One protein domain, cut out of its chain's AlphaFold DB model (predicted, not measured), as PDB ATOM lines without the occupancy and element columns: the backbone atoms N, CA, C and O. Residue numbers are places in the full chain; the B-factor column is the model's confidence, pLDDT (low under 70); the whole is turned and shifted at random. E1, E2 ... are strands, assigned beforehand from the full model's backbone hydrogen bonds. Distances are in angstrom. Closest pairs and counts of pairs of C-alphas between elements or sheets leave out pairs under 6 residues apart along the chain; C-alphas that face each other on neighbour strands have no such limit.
ATOM      1  N   VAL A  23     121.053 117.643 144.935       93.69
ATOM      2  CA  VAL A  23     120.929 118.071 143.541       93.69
ATOM      3  C   VAL A  23     120.900 116.840 142.642       93.69
ATOM      4  O   VAL A  23     121.835 116.044 142.673       93.69
ATOM      5  N   ASP A  24     119.849 116.713 141.836       92.81
ATOM      6  CA  ASP A  24     119.769 115.722 140.755       92.81
ATOM      7  C   ASP A  24     120.388 116.292 139.471       92.81
ATOM      8  O   ASP A  24     121.318 115.737 138.894       92.81
ATOM      9  N   SER A  25     119.944 117.487 139.076       91.19
ATOM     10  CA  SER A  25     120.524 118.238 137.962       91.19
ATOM     11  C   SER A  25     120.566 119.723 138.282       91.19
ATOM     12  O   SER A  25     119.641 120.264 138.887       91.19
ATOM     13  N   LEU A  26     121.637 120.404 137.879       91.31
ATOM     14  CA  LEU A  26     121.783 121.843 138.065       91.31
ATOM     15  C   LEU A  26     122.578 122.439 136.914       91.31
ATOM     16  O   LEU A  26     123.556 121.872 136.441       91.31
ATOM     17  N   SER A  27     122.143 123.608 136.480       90.75
ATOM     18  CA  SER A  27     122.779 124.406 135.448       90.75
ATOM     19  C   SER A  27     122.837 125.852 135.909       90.75
ATOM     20  O   SER A  27     121.931 126.343 136.591       90.75
ATOM     21  N   VAL A  28     123.911 126.526 135.518       92.56
ATOM     22  CA  VAL A  28     124.109 127.951 135.754       92.56
ATOM     23  C   VAL A  28     124.076 128.677 134.427       92.56
ATOM     24  O   VAL A  28     124.693 128.258 133.451       92.56
ATOM     25  N   SER A  29     123.353 129.790 134.403       92.00
ATOM     26  CA  SER A  29     123.305 130.700 133.266       92.00
ATOM     27  C   SER A  29     123.633 132.124 133.704       92.00
ATOM     28  O   SER A  29     123.250 132.556 134.795       92.00
ATOM     29  N   ARG A  30     124.350 132.834 132.835       94.25
ATOM     30  CA  ARG A  30     124.723 134.249 132.954       94.25
ATOM     31  C   ARG A  30     124.685 134.883 131.563       94.25
ATOM     32  O   ARG A  30     124.786 134.165 130.565       94.25
ATOM     33  N   LYS A  31     124.597 136.208 131.486       95.50
ATOM     34  CA  LYS A  31     124.827 136.987 130.259       95.50
ATOM     35  C   LYS A  31     126.089 137.835 130.379       95.50
ATOM     36  O   LYS A  31     126.591 138.078 131.474       95.50
ATOM     37  N   LEU A  32     126.598 138.295 129.236       96.69
ATOM     38  CA  LEU A  32     127.737 139.210 129.191       96.69
ATOM     39  C   LEU A  32     127.465 140.464 130.036       96.69
ATOM     40  O   LEU A  32     126.394 141.058 129.946       96.69
ATOM     41  N   GLY A  33     128.441 140.837 130.863       96.56
ATOM     42  CA  GLY A  33     128.379 141.963 131.794       96.56
ATOM     43  C   GLY A  33     127.575 141.730 133.079       96.56
ATOM     44  O   GLY A  33     127.613 142.588 133.956       96.56
ATOM     45  N   GLU A  34     126.868 140.606 133.242       95.62
ATOM     46  CA  GLU A  34     126.060 140.368 134.446       95.62
ATOM     47  C   GLU A  34     126.920 140.013 135.665       95.62
ATOM     48  O   GLU A  34     127.829 139.183 135.588       95.62
ATOM     49  N   THR A  35     126.562 140.564 136.824       96.00
ATOM     50  CA  THR A  35     127.172 140.254 138.131       96.00
ATOM     51  C   THR A  35     126.468 139.129 138.889       96.00
ATOM     52  O   THR A  35     126.868 138.771 139.996       96.00
ATOM     53  N   VAL A  36     125.422 138.568 138.285       94.06
ATOM     54  CA  VAL A  36     124.542 137.564 138.876       94.06
ATOM     55  C   VAL A  36     124.666 136.232 138.142       94.06
ATOM     56  O   VAL A  36     124.929 136.199 136.936       94.06
ATOM     57  N   ALA A  37     124.470 135.131 138.863       94.12
ATOM     58  CA  ALA A  37     124.302 133.794 138.305       94.12
ATOM     59  C   ALA A  37     122.897 133.260 138.581       94.12
ATOM     60  O   ALA A  37     122.443 133.260 139.724       94.12
ATOM     61  N   THR A  38     122.211 132.793 137.535       92.88
ATOM     62  CA  THR A  38     120.870 132.204 137.650       92.88
ATOM     63  C   THR A  38     120.945 130.688 137.561       92.88
ATOM     64  O   THR A  38     121.454 130.148 136.575       92.88
ATOM     65  N   PHE A  39     120.378 130.021 138.559       92.31
ATOM     66  CA  PHE A  39     120.375 128.572 138.703       92.31
ATOM     67  C   PHE A  39     119.068 127.965 138.195       92.31
ATOM     68  O   PHE A  39     117.980 128.498 138.426       92.31
ATOM     69  N   ARG A  40     119.172 126.833 137.495       91.38
ATOM     70  CA  ARG A  40     118.030 126.026 137.039       91.38
ATOM     71  C   ARG A  40     118.354 124.556 137.198       91.38
ATOM     72  O   ARG A  40     119.470 124.147 136.886       91.38
ATOM     73  N   GLY A  41     117.389 123.763 137.636       91.00
ATOM     74  CA  GLY A  41     117.647 122.359 137.903       91.00
ATOM     75  C   GLY A  41     116.523 121.663 138.646       91.00
ATOM     76  O   GLY A  41     115.409 122.183 138.753       91.00
ATOM     77  N   LYS A  42     116.851 120.492 139.173       93.00
ATOM     78  CA  LYS A  42     115.966 119.622 139.931       93.00
ATOM     79  C   LYS A  42     116.652 119.178 141.222       93.00
ATOM     80  O   LYS A  42     117.834 118.830 141.225       93.00
ATOM     81  N   LEU A  43     115.891 119.208 142.308       93.75
ATOM     82  CA  LEU A  43     116.294 118.759 143.633       93.75
ATOM     83  C   LEU A  43     115.572 117.464 143.996       93.75
ATOM     84  O   LEU A  43     114.393 117.310 143.681       93.75
ATOM     85  N   GLU A  44     116.262 116.588 144.715       95.25
ATOM     86  CA  GLU A  44     115.706 115.450 145.445       95.25
ATOM     87  C   GLU A  44     115.578 115.841 146.922       95.25
ATOM     88  O   GLU A  44     116.563 116.212 147.565       95.25
ATOM     89  N   LEU A  45     114.357 115.824 147.454       94.88
ATOM     90  CA  LEU A  45     114.033 116.170 148.838       94.88
ATOM     91  C   LEU A  45     112.606 115.740 149.176       94.88
ATOM     92  O   LEU A  45     111.739 115.698 148.313       94.88
ATOM     93  N   SER A  46     112.302 115.543 150.458       94.69
ATOM     94  CA  SER A  46     110.926 115.260 150.882       94.69
ATOM     95  C   SER A  46     110.093 116.544 150.925       94.69
ATOM     96  O   SER A  46     110.168 117.318 151.886       94.69
ATOM     97  N   ARG A  47     109.223 116.751 149.933       92.88
ATOM     98  CA  ARG A  47     108.287 117.892 149.879       92.88
ATOM     99  C   ARG A  47     107.230 117.834 150.979       92.88
ATOM    100  O   ARG A  47     106.653 118.853 151.366       92.88
ATOM    101  N   LYS A  48     106.988 116.648 151.542       91.88
ATOM    102  CA  LYS A  48     106.103 116.411 152.696       91.88
ATOM    103  C   LYS A  48     106.664 116.868 154.044       91.88
ATOM    104  O   LYS A  48     105.878 117.047 154.974       91.88
ATOM    105  N   SER A  49     107.961 117.123 154.147       94.44
ATOM    106  CA  SER A  49     108.583 117.555 155.406       94.44
ATOM    107  C   SER A  49     109.426 118.823 155.290       94.44
ATOM    108  O   SER A  49     109.657 119.479 156.300       94.44
ATOM    109  N   THR A  50     109.831 119.202 154.079       95.25
ATOM    110  CA  THR A  50     110.670 120.379 153.821       95.25
ATOM    111  C   THR A  50     109.811 121.587 153.452       95.25
ATOM    112  O   THR A  50     108.930 121.467 152.602       95.25
ATOM    113  N   ASP A  51     110.072 122.732 154.078       93.56
ATOM    114  CA  ASP A  51     109.427 124.022 153.780       93.56
ATOM    115  C   ASP A  51     110.195 124.832 152.737       93.56
ATOM    116  O   ASP A  51     109.633 125.427 151.822       93.56
ATOM    117  N   LYS A  52     111.520 124.828 152.872       93.31
ATOM    118  CA  LYS A  52     112.443 125.606 152.053       93.31
ATOM    119  C   LYS A  52     113.826 124.972 152.053       93.31
ATOM    120  O   LYS A  52     114.169 124.233 152.980       93.31
ATOM    121  N   VAL A  53     114.612 125.286 151.032       94.69
ATOM    122  CA  VAL A  53     116.015 124.888 150.908       94.69
ATOM    123  C   VAL A  53     116.877 126.112 150.657       94.69
ATOM    124  O   VAL A  53     116.646 126.855 149.705       94.69
ATOM    125  N   ASP A  54     117.900 126.281 151.483       94.88
ATOM    126  CA  ASP A  54     118.923 127.303 151.319       94.88
ATOM    127  C   ASP A  54     120.124 126.760 150.557       94.88
ATOM    128  O   ASP A  54     120.648 125.702 150.903       94.88
ATOM    129  N   PHE A  55     120.575 127.503 149.548       95.56
ATOM    130  CA  PHE A  55     121.865 127.286 148.902       95.56
ATOM    131  C   PHE A  55     122.905 128.155 149.599       95.56
ATOM    132  O   PHE A  55     122.810 129.383 149.583       95.56
ATOM    133  N   VAL A  56     123.914 127.529 150.196       96.81
ATOM    134  CA  VAL A  56     125.037 128.223 150.833       96.81
ATOM    135  C   VAL A  56     126.282 127.948 150.008       96.81
ATOM    136  O   VAL A  56     126.663 126.792 149.852       96.81
ATOM    137  N   GLY A  57     126.865 129.002 149.442       97.12
ATOM    138  CA  GLY A  57     128.078 128.940 148.637       97.12
ATOM    139  C   GLY A  57     129.301 129.375 149.435       97.12
ATOM    140  O   GLY A  57     129.246 130.375 150.153       97.12
ATOM    141  N   GLU A  58     130.396 128.650 149.263       97.94
ATOM    142  CA  GLU A  58     131.722 128.952 149.797       97.94
ATOM    143  C   GLU A  58     132.748 128.901 148.658       97.94
ATOM    144  O   GLU A  58     132.654 128.062 147.759       97.94
ATOM    145  N   TRP A  59     133.680 129.852 148.627       97.62
ATOM    146  CA  TRP A  59     134.723 129.919 147.603       97.62
ATOM    147  C   TRP A  59     135.902 130.768 148.064       97.62
ATOM    148  O   TRP A  59     135.757 131.643 148.918       97.62
ATOM    149  N   ASP A  60     137.052 130.569 147.428       96.81
ATOM    150  CA  ASP A  60     138.234 131.393 147.653       96.81
ATOM    151  C   ASP A  60     138.419 132.410 146.519       96.81
ATOM    152  O   ASP A  60     138.122 132.156 145.349       96.81
ATOM    153  N   ILE A  61     138.885 133.603 146.879       95.56
ATOM    154  CA  ILE A  61     139.142 134.707 145.958       95.56
ATOM    155  C   ILE A  61     140.633 135.039 146.017       95.56
ATOM    156  O   ILE A  61     141.092 135.537 147.051       95.56
ATOM    157  N   PRO A  62     141.399 134.840 144.932       95.81
ATOM    158  CA  PRO A  62     142.745 135.376 144.865       95.81
ATOM    159  C   PRO A  62     142.678 136.904 144.738       95.81
ATOM    160  O   PRO A  62     142.064 137.455 143.818       95.81
ATOM    161  N   LEU A  63     143.282 137.598 145.703       95.81
ATOM    162  CA  LEU A  63     143.366 139.053 145.746       95.81
ATOM    163  C   LEU A  63     144.822 139.497 145.660       95.81
ATOM    164  O   LEU A  63     145.635 139.203 146.535       95.81
ATOM    165  N   ASP A  64     145.108 140.290 144.635       96.56
ATOM    166  CA  ASP A  64     146.380 140.972 144.452       96.56
ATOM    167  C   ASP A  64     146.209 142.481 144.687       96.56
ATOM    168  O   ASP A  64     145.964 143.254 143.763       96.56
ATOM    169  N   ALA A  65     146.257 142.908 145.949       94.81
ATOM    170  CA  ALA A  65     146.108 144.315 146.312       94.81
ATOM    171  C   ALA A  65     147.462 145.036 146.276       94.81
ATOM    172  O   ALA A  65     148.393 144.637 146.969       94.81
ATOM    173  N   LEU A  66     147.560 146.149 145.539       94.50
ATOM    174  CA  LEU A  66     148.799 146.942 145.429       94.50
ATOM    175  C   LEU A  66     149.281 147.534 146.765       94.50
ATOM    176  O   LEU A  66     150.447 147.889 146.893       94.50
ATOM    177  N   SER A  67     148.390 147.646 147.753       94.62
ATOM    178  CA  SER A  67     148.723 148.064 149.118       94.62
ATOM    179  C   SER A  67     149.447 146.984 149.929       94.62
ATOM    180  O   SER A  67     149.945 147.278 151.011       94.62
ATOM    181  N   GLU A  68     149.481 145.741 149.445       94.00
ATOM    182  CA  GLU A  68     150.121 144.603 150.105       94.00
ATOM    183  C   GLU A  68     151.333 144.126 149.286       94.00
ATOM    184  O   GLU A  68     151.315 144.194 148.053       94.00
ATOM    185  N   PRO A  69     152.404 143.633 149.936       91.88
ATOM    186  CA  PRO A  69     153.618 143.204 149.238       91.88
ATOM    187  C   PRO A  69     153.424 141.920 148.418       91.88
ATOM    188  O   PRO A  69     154.180 141.676 147.486       91.88
ATOM    189  N   SER A  70     152.409 141.117 148.746       94.94
ATOM    190  CA  SER A  70     152.077 139.859 148.077       94.94
ATOM    191  C   SER A  70     150.568 139.747 147.878       94.94
ATOM    192  O   SER A  70     149.785 140.476 148.490       94.94
ATOM    193  N   TRP A  71     150.167 138.807 147.029       95.81
ATOM    194  CA  TRP A  71     148.785 138.362 146.919       95.81
ATOM    195  C   TRP A  71     148.391 137.433 148.077       95.81
ATOM    196  O   TRP A  71     149.253 136.876 148.765       95.81
ATOM    197  N   LYS A  72     147.081 137.242 148.265       95.94
ATOM    198  CA  LYS A  72     146.504 136.299 149.234       95.94
ATOM    199  C   LYS A  72     145.193 135.695 148.741       95.94
ATOM    200  O   LYS A  72     144.553 136.246 147.847       95.94
ATOM    201  N   LEU A  73     144.772 134.602 149.370       96.69
ATOM    202  CA  LEU A  73     143.431 134.040 149.212       96.69
ATOM    203  C   LEU A  73     142.497 134.608 150.282       96.69
ATOM    204  O   LEU A  73     142.841 134.644 151.463       96.69
ATOM    205  N   ILE A  74     141.317 135.053 149.861       96.62
ATOM    206  CA  ILE A  74     140.230 135.473 150.746       96.62
ATOM    207  C   ILE A  74     139.113 134.448 150.645       96.62
ATOM    208  O   ILE A  74     138.534 134.278 149.574       96.62
ATOM    209  N   HIS A  75     138.784 133.822 151.770       97.50
ATOM    210  CA  HIS A  75     137.634 132.939 151.864       97.50
ATOM    211  C   HIS A  75     136.339 133.753 151.928       97.50
ATOM    212  O   HIS A  75     136.206 134.671 152.744       97.50
ATOM    213  N   ALA A  76     135.384 133.414 151.074       96.38
ATOM    214  CA  ALA A  76     134.074 134.032 151.008       96.38
ATOM    215  C   ALA A  76     132.982 132.979 151.207       96.38
ATOM    216  O   ALA A  76     133.053 131.871 150.678       96.38
ATOM    217  N   LYS A  77     131.947 133.363 151.954       96.44
ATOM    218  CA  LYS A  77     130.775 132.541 152.244       96.44
ATOM    219  C   LYS A  77     129.521 133.387 152.116       96.44
ATOM    220  O   LYS A  77     129.448 134.472 152.691       96.44
ATOM    221  N   ALA A  78     128.525 132.879 151.403       94.81
ATOM    222  CA  ALA A  78     127.248 133.558 151.239       94.81
ATOM    223  C   ALA A  78     126.085 132.566 151.202       94.81
ATOM    224  O   ALA A  78     126.160 131.502 150.589       94.81
ATOM    225  N   ARG A  79     124.959 132.951 151.811       94.69
ATOM    226  CA  ARG A  79     123.662 132.346 151.499       94.69
ATOM    227  C   ARG A  79     123.236 132.884 150.135       94.69
ATOM    228  O   ARG A  79     122.810 134.030 150.040       94.69
ATOM    229  N   ALA A  80     123.398 132.072 149.098       93.56
ATOM    230  CA  ALA A  80     123.209 132.472 147.712       93.56
ATOM    231  C   ALA A  80     121.744 132.822 147.425       93.56
ATOM    232  O   ALA A  80     121.448 133.934 147.002       93.56
ATOM    233  N   PHE A  81     120.831 131.880 147.674       92.50
ATOM    234  CA  PHE A  81     119.387 132.075 147.543       92.50
ATOM    235  C   PHE A  81     118.612 130.984 148.295       92.50
ATOM    236  O   PHE A  81     119.170 129.964 148.705       92.50
ATOM    237  N   GLU A  82     117.312 131.214 148.455       92.44
ATOM    238  CA  GLU A  82     116.358 130.296 149.081       92.44
ATOM    239  C   GLU A  82     115.340 129.815 148.042       92.44
ATOM    240  O   GLU A  82     114.766 130.615 147.297       92.44
ATOM    241  N   VAL A  83     115.083 128.509 148.029       91.12
ATOM    242  CA  VAL A  83     114.023 127.881 147.239       91.12
ATOM    243  C   VAL A  83     112.898 127.463 148.178       91.12
ATOM    244  O   VAL A  83     113.070 126.567 149.002       91.12
ATOM    245  N   ILE A  84     111.730 128.087 148.033       91.50
ATOM    246  CA  ILE A  84     110.510 127.659 148.728       91.50
ATOM    247  C   ILE A  84     110.052 126.320 148.147       91.50
ATOM    248  O   ILE A  84     109.989 126.167 146.927       91.50
ATOM    249  N   VAL A  85     109.720 125.365 149.015       91.19
ATOM    250  CA  VAL A  85     109.265 124.021 148.652       91.19
ATOM    251  C   VAL A  85     107.746 123.949 148.812       91.19
ATOM    252  O   VAL A  85     107.243 123.835 149.932       91.19
ATOM    253  N   PRO A  86     106.973 123.960 147.712       88.62
ATOM    254  CA  PRO A  86     105.537 123.766 147.799       88.62
ATOM    255  C   PRO A  86     105.244 122.365 148.332       88.62
ATOM    256  O   PRO A  86     105.820 121.376 147.853       88.62
ATOM    257  N   LYS A  87     104.310 122.276 149.284       85.81
ATOM    258  CA  LYS A  87     103.777 120.995 149.755       85.81
ATOM    259  C   LYS A  87     103.292 120.184 148.546       85.81
ATOM    260  O   LYS A  87     102.685 120.738 147.636       85.81
ATOM    261  N   ALA A  88     103.638 118.901 148.503       77.75
ATOM    262  CA  ALA A  88     103.138 118.013 147.460       77.75
ATOM    263  C   ALA A  88     101.634 117.769 147.666       77.75
ATOM    264  O   ALA A  88     101.214 117.456 148.786       77.75
ATOM    265  N   ASP A  89     100.856 117.933 146.598       72.31
ATOM    266  CA  ASP A  89      99.450 117.522 146.534       72.31
ATOM    267  C   ASP A  89      99.361 116.001 146.317       72.31
ATOM    268  O   ASP A  89     100.352 115.369 145.954       72.31
ATOM    269  N   GLU A  90      98.178 115.404 146.500       58.88
ATOM    270  CA  GLU A  90      97.973 113.939 146.492       58.88
ATOM    271  C   GLU A  90      98.392 113.222 145.191       58.88
ATOM    272  O   GLU A  90      98.581 112.009 145.191       58.88
ATOM    273  N   THR A  91      98.554 113.951 144.084       57.78
ATOM    274  CA  THR A  91      98.957 113.422 142.767       57.78
ATOM    275  C   THR A  91     100.336 113.904 142.304       57.78
ATOM    276  O   THR A  91     100.770 113.558 141.204       57.78
ATOM    277  N   GLY A  92     101.022 114.725 143.106       67.44
ATOM    278  CA  GLY A  92     102.308 115.324 142.757       67.44
ATOM    279  C   GLY A  92     103.508 114.479 143.184       67.44
ATOM    280  O   GLY A  92     103.433 113.704 144.130       67.44
ATOM    281  N   ASP A  93     104.646 114.676 142.517       81.31
ATOM    282  CA  ASP A  93     105.927 114.113 142.961       81.31
ATOM    283  C   ASP A  93     106.261 114.616 144.375       81.31
ATOM    284  O   ASP A  93     106.295 115.825 144.619       81.31
ATOM    285  N   GLU A  94     106.468 113.694 145.313       88.62
ATOM    286  CA  GLU A  94     106.689 113.991 146.729       88.62
ATOM    287  C   GLU A  94     108.166 114.128 147.099       88.62
ATOM    288  O   GLU A  94     108.481 114.712 148.142       88.62
ATOM    289  N   GLU A  95     109.055 113.586 146.271       91.56
ATOM    290  CA  GLU A  95     110.480 113.441 146.568       91.56
ATOM    291  C   GLU A  95     111.368 114.269 145.642       91.56
ATOM    292  O   GLU A  95     112.586 114.307 145.820       91.56
ATOM    293  N   SER A  96     110.778 114.982 144.681       90.50
ATOM    294  CA  SER A  96     111.531 115.882 143.822       90.50
ATOM    295  C   SER A  96     110.857 117.225 143.567       90.50
ATOM    296  O   SER A  96     109.631 117.357 143.554       90.50
ATOM    297  N   LEU A  97     111.687 118.250 143.366       89.94
ATOM    298  CA  LEU A  97     111.269 119.615 143.076       89.94
ATOM    299  C   LEU A  97     112.082 120.178 141.911       89.94
ATOM    300  O   LEU A  97     113.304 120.301 141.992       89.94
ATOM    301  N   VAL A  98     111.395 120.595 140.850       89.50
ATOM    302  CA  VAL A  98     111.997 121.452 139.823       89.50
ATOM    303  C   VAL A  98     112.138 122.857 140.399       89.50
ATOM    304  O   VAL A  98     111.163 123.423 140.898       89.50
ATOM    305  N   ILE A  99     113.346 123.417 140.339       85.69
ATOM    306  CA  ILE A  99     113.624 124.763 140.843       85.69
ATOM    307  C   ILE A  99     112.752 125.763 140.053       85.69
ATOM    308  O   ILE A  99     112.889 125.830 138.827       85.69
ATOM    309  N   PRO A 100     111.866 126.542 140.711       75.44
ATOM    310  CA  PRO A 100     110.912 127.408 140.022       75.44
ATOM    311  C   PRO A 100     111.601 128.445 139.132       75.44
ATOM    312  O   PRO A 100     112.407 129.256 139.594       75.44
ATOM    313  N   THR A 101     111.249 128.462 137.847       64.81
ATOM    314  CA  THR A 101     111.714 129.468 136.888       64.81
ATOM    315  C   THR A 101     110.686 130.593 136.751       64.81
ATOM    316  O   THR A 101     109.919 130.601 135.795       64.81
ATOM    317  N   GLY A 102     110.681 131.554 137.680       55.38
ATOM    318  CA  GLY A 102     110.005 132.850 137.495       55.38
ATOM    319  C   GLY A 102     108.941 133.238 138.531       55.38
ATOM    320  O   GLY A 102     108.060 132.453 138.853       55.38
ATOM    321  N   GLU A 103     109.095 134.467 139.045       45.16
ATOM    322  CA  GLU A 103     108.115 135.539 139.367       45.16
ATOM    323  C   GLU A 103     108.681 136.430 140.482       45.16
ATOM    324  O   GLU A 103     108.567 137.654 140.425       45.16
ATOM    325  N   LYS A 104     109.410 135.849 141.444       55.31
ATOM    326  CA  LYS A 104     110.173 136.618 142.435       55.31
ATOM    327  C   LYS A 104     111.601 136.877 141.929       55.31
ATOM    328  O   LYS A 104     112.280 135.917 141.568       55.31
ATOM    329  N   PRO A 105     112.094 138.129 141.932       49.00
ATOM    330  CA  PRO A 105     113.385 138.482 141.341       49.00
ATOM    331  C   PRO A 105     114.612 137.752 141.923       49.00
ATOM    332  O   PRO A 105     115.648 137.766 141.271       49.00
ATOM    333  N   ASN A 106     114.505 137.078 143.080       54.31
ATOM    334  CA  ASN A 106     115.657 136.578 143.848       54.31
ATOM    335  C   ASN A 106     115.624 135.073 144.200       54.31
ATOM    336  O   ASN A 106     116.503 134.610 144.916       54.31
ATOM    337  N   SER A 107     114.643 134.279 143.747       67.94
ATOM    338  CA  SER A 107     114.486 132.893 144.246       67.94
ATOM    339  C   SER A 107     115.484 131.871 143.678       67.94
ATOM    340  O   SER A 107     115.474 130.719 144.094       67.94
ATOM    341  N   THR A 108     116.314 132.256 142.704       85.88
ATOM    342  CA  THR A 108     117.281 131.358 142.033       85.88
ATOM    343  C   THR A 108     118.580 132.058 141.627       85.88
ATOM    344  O   THR A 108     119.285 131.605 140.719       85.88
ATOM    345  N   ARG A 109     118.875 133.210 142.238       90.69
ATOM    346  CA  ARG A 109     119.966 134.097 141.826       90.69
ATOM    347  C   ARG A 109     121.028 134.194 142.905       90.69
ATOM    348  O   ARG A 109     120.705 134.540 144.031       90.69
ATOM    349  N   HIS A 110     122.280 133.954 142.536       94.06
ATOM    350  CA  HIS A 110     123.433 134.272 143.372       94.06
ATOM    351  C   HIS A 110     124.088 135.555 142.854       94.06
ATOM    352  O   HIS A 110     124.588 135.590 141.727       94.06
ATOM    353  N   GLU A 111     124.056 136.606 143.668       94.00
ATOM    354  CA  GLU A 111     124.696 137.891 143.388       94.00
ATOM    355  C   GLU A 111     126.161 137.883 143.842       94.00
ATOM    356  O   GLU A 111     126.441 137.655 145.015       94.00
ATOM    357  N   PHE A 112     127.093 138.172 142.927       94.31
ATOM    358  CA  PHE A 112     128.527 138.270 143.241       94.31
ATOM    359  C   PHE A 112     129.037 139.711 143.317       94.31
ATOM    360  O   PHE A 112     130.103 139.955 143.872       94.31
ATOM    361  N   GLY A 113     128.315 140.666 142.721       95.12
ATOM    362  CA  GLY A 113     128.738 142.069 142.637       95.12
ATOM    363  C   GLY A 113     129.848 142.354 141.615       95.12
ATOM    364  O   GLY A 113     130.227 143.509 141.443       95.12
ATOM    365  N   ASP A 114     130.341 141.340 140.893       96.12
ATOM    366  CA  ASP A 114     131.309 141.499 139.807       96.12
ATOM    367  C   ASP A 114     131.150 140.445 138.693       96.12
ATOM    368  O   ASP A 114     130.330 139.525 138.751       96.12
ATOM    369  N   THR A 115     131.952 140.595 137.641       97.88
ATOM    370  CA  THR A 115     131.915 139.777 136.422       97.88
ATOM    371  C   THR A 115     132.930 138.633 136.423       97.88
ATOM    372  O   THR A 115     133.137 138.005 135.383       97.88
ATOM    373  N   LYS A 116     133.574 138.342 137.561       98.06
ATOM    374  CA  LYS A 116     134.671 137.372 137.650       98.06
ATOM    375  C   LYS A 116     134.180 135.921 137.642       98.06
ATOM    376  O   LYS A 116     133.055 135.622 138.056       98.06
ATOM    377  N   TYR A 117     135.051 135.032 137.175       97.81
ATOM    378  CA  TYR A 117     134.937 133.588 137.315       97.81
ATOM    379  C   TYR A 117     135.237 133.164 138.751       97.81
ATOM    380  O   TYR A 117     136.125 133.725 139.403       97.81
ATOM    381  N   ARG A 118     134.501 132.153 139.219       95.69
ATOM    382  CA  ARG A 118     134.722 131.472 140.496       95.69
ATOM    383  C   ARG A 118     134.331 130.009 140.378       95.69
ATOM    384  O   ARG A 118     133.301 129.701 139.776       95.69
ATOM    385  N   ARG A 119     135.071 129.136 141.054       96.75
ATOM    386  CA  ARG A 119     134.596 127.798 141.399       96.75
ATOM    387  C   ARG A 119     133.985 127.854 142.793       96.75
ATOM    388  O   ARG A 119     134.692 128.121 143.756       96.75
ATOM    389  N   VAL A 120     132.670 127.669 142.883       97.56
ATOM    390  CA  VAL A 120     131.925 127.802 144.144       97.56
ATOM    391  C   VAL A 120     131.473 126.437 144.626       97.56
ATOM    392  O   VAL A 120     130.835 125.699 143.873       97.56
ATOM    393  N   GLU A 121     131.772 126.113 145.878       97.81
ATOM    394  CA  GLU A 121     131.257 124.932 146.558       97.81
ATOM    395  C   GLU A 121     129.922 125.269 147.219       97.81
ATOM    396  O   GLU A 121     129.841 126.118 148.104       97.81
ATOM    397  N   TYR A 122     128.849 124.621 146.771       96.88
ATOM    398  CA  TYR A 122     127.519 124.795 147.338       96.88
ATOM    399  C   TYR A 122     127.156 123.639 148.259       96.88
ATOM    400  O   TYR A 122     127.345 122.470 147.925       96.88
ATOM    401  N   SER A 123     126.539 123.975 149.386       97.00
ATOM    402  CA  SER A 123     125.818 123.049 150.254       97.00
ATOM    403  C   SER A 123     124.345 123.449 150.326       97.00
ATOM    404  O   SER A 123     123.994 124.619 150.145       97.00
ATOM    405  N   LEU A 124     123.470 122.468 150.552       96.81
ATOM    406  CA  LEU A 124     122.036 122.705 150.696       96.81
ATOM    407  C   LEU A 124     121.622 122.541 152.152       96.81
ATOM    408  O   LEU A 124     122.070 121.613 152.822       96.81
ATOM    409  N   VAL A 125     120.712 123.382 152.631       96.88
ATOM    410  CA  VAL A 125     120.131 123.253 153.973       96.88
ATOM    411  C   VAL A 125     118.611 123.289 153.868       96.88
ATOM    412  O   VAL A 125     118.020 124.330 153.600       96.88
ATOM    413  N   GLY A 126     117.966 122.140 154.065       96.12
ATOM    414  CA  GLY A 126     116.509 122.029 154.067       96.12
ATOM    415  C   GLY A 126     115.948 122.333 155.450       96.12
ATOM    416  O   GLY A 126     116.417 121.754 156.424       96.12
ATOM    417  N   SER A 127     114.943 123.198 155.561       95.81
ATOM    418  CA  SER A 127     114.267 123.485 156.838       95.81
ATOM    419  C   SER A 127     112.949 122.721 156.953       95.81
ATOM    420  O   SER A 127     112.225 122.578 155.964       95.81
ATOM    421  N   SER A 128     112.636 122.219 158.149       95.94
ATOM    422  CA  SER A 128     111.375 121.523 158.412       95.94
ATOM    423  C   SER A 128     110.194 122.481 158.329       95.94
ATOM    424  O   SER A 128     110.217 123.557 158.922       95.94
ATOM    425  N   ARG A 129     109.122 122.039 157.670       93.62
ATOM    426  CA  ARG A 129     107.829 122.739 157.662       93.62
ATOM    427  C   ARG A 129     107.093 122.679 158.986       93.62
ATOM    428  O   ARG A 129     106.140 123.410 159.171       93.62
TER     429      ARG A 129
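This is residues 23 to 129 of the 531 residues of an uncharacterized protein of Chloroflexi bacterium (UniProt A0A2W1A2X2). Two twisted sheets stand partly face to face, drawn together along one side where E6 comes close to E4, and open on the other side between E1 and E7. The long hairpin of E3 and E4 runs on past the second sheet, and its tip, residues 65 to 70, sticks out at one end; the link before E5 reaches out at the other. The printed part has 107 residues with seven named strands, E1 to E7 in that order, no named helix, and the class all strand. One sheet has the order E4, E3, E7, all antiparallel; in the other, branched and antiparallel, E2 has E1, E5 and E6 as neighbours. The whole is loose, with a radius of gyration of the C-alphas of 16.8 A and spans of 63 by 28 by 21 A.

E1, residues 23 to 29, and E2, residues 36 to 44, form a hairpin, antiparallel at 163 degrees, with N 27 and O 40 2.8 A apart, within hydrogen-bond range. E2 bends by 55 degrees at residue 41, and its pairing is staggered. E1 lies on one side of it; on the other side are E5, residues 96 to 98, beside residues 42 to 44, and E6, residues 109 to 111, beside residues 36 to 38. Within hydrogen-bond range are N 43 and O 97, 2.8 A apart, across the antiparallel neighbours E2 and E5, and N 37 and O 110, 2.9 A apart, across the antiparallel neighbours E2 and E6. E3, residues 50 to 63, and E4, residues 72 to 84, form the second hairpin, at 161 degrees, with N 57 and O 78 2.8 A apart. E7, residues 118 to 128, is antiparallel to the inner strand E3 at 157 degrees, with N 58 and O 121 2.8 A apart. Between the sheets, the closest C-alphas of E4 and E6 are those of Ala 80 and His 110, 4.7 A. E1 and E7 are apart, as are E2 and E4.

E1 begins at C-alpha 23, (120.929, 118.071, 143.541), and is 16.5 A long. E2 is 24.7 A, E3 38.5 A and E4 37.0 A from first to last C-alpha; C-alpha 63, where E3 ends, is at (143.366, 139.053, 145.746). E5 and E6 have three residues each. E7, 31.1 A long, ends at C-alpha 128, (111.375, 121.523, 158.412).

The C-alphas farthest apart are those of Pro 69 and Glu 90, 62.9 A. The printed part has no cut. The link from E4 to E5, 11 residues, is long; that from E2 to E3 is tight. Mean pLDDT of the printed part is 90.1, with residues 90 to 92 and 101 to 107 under 70.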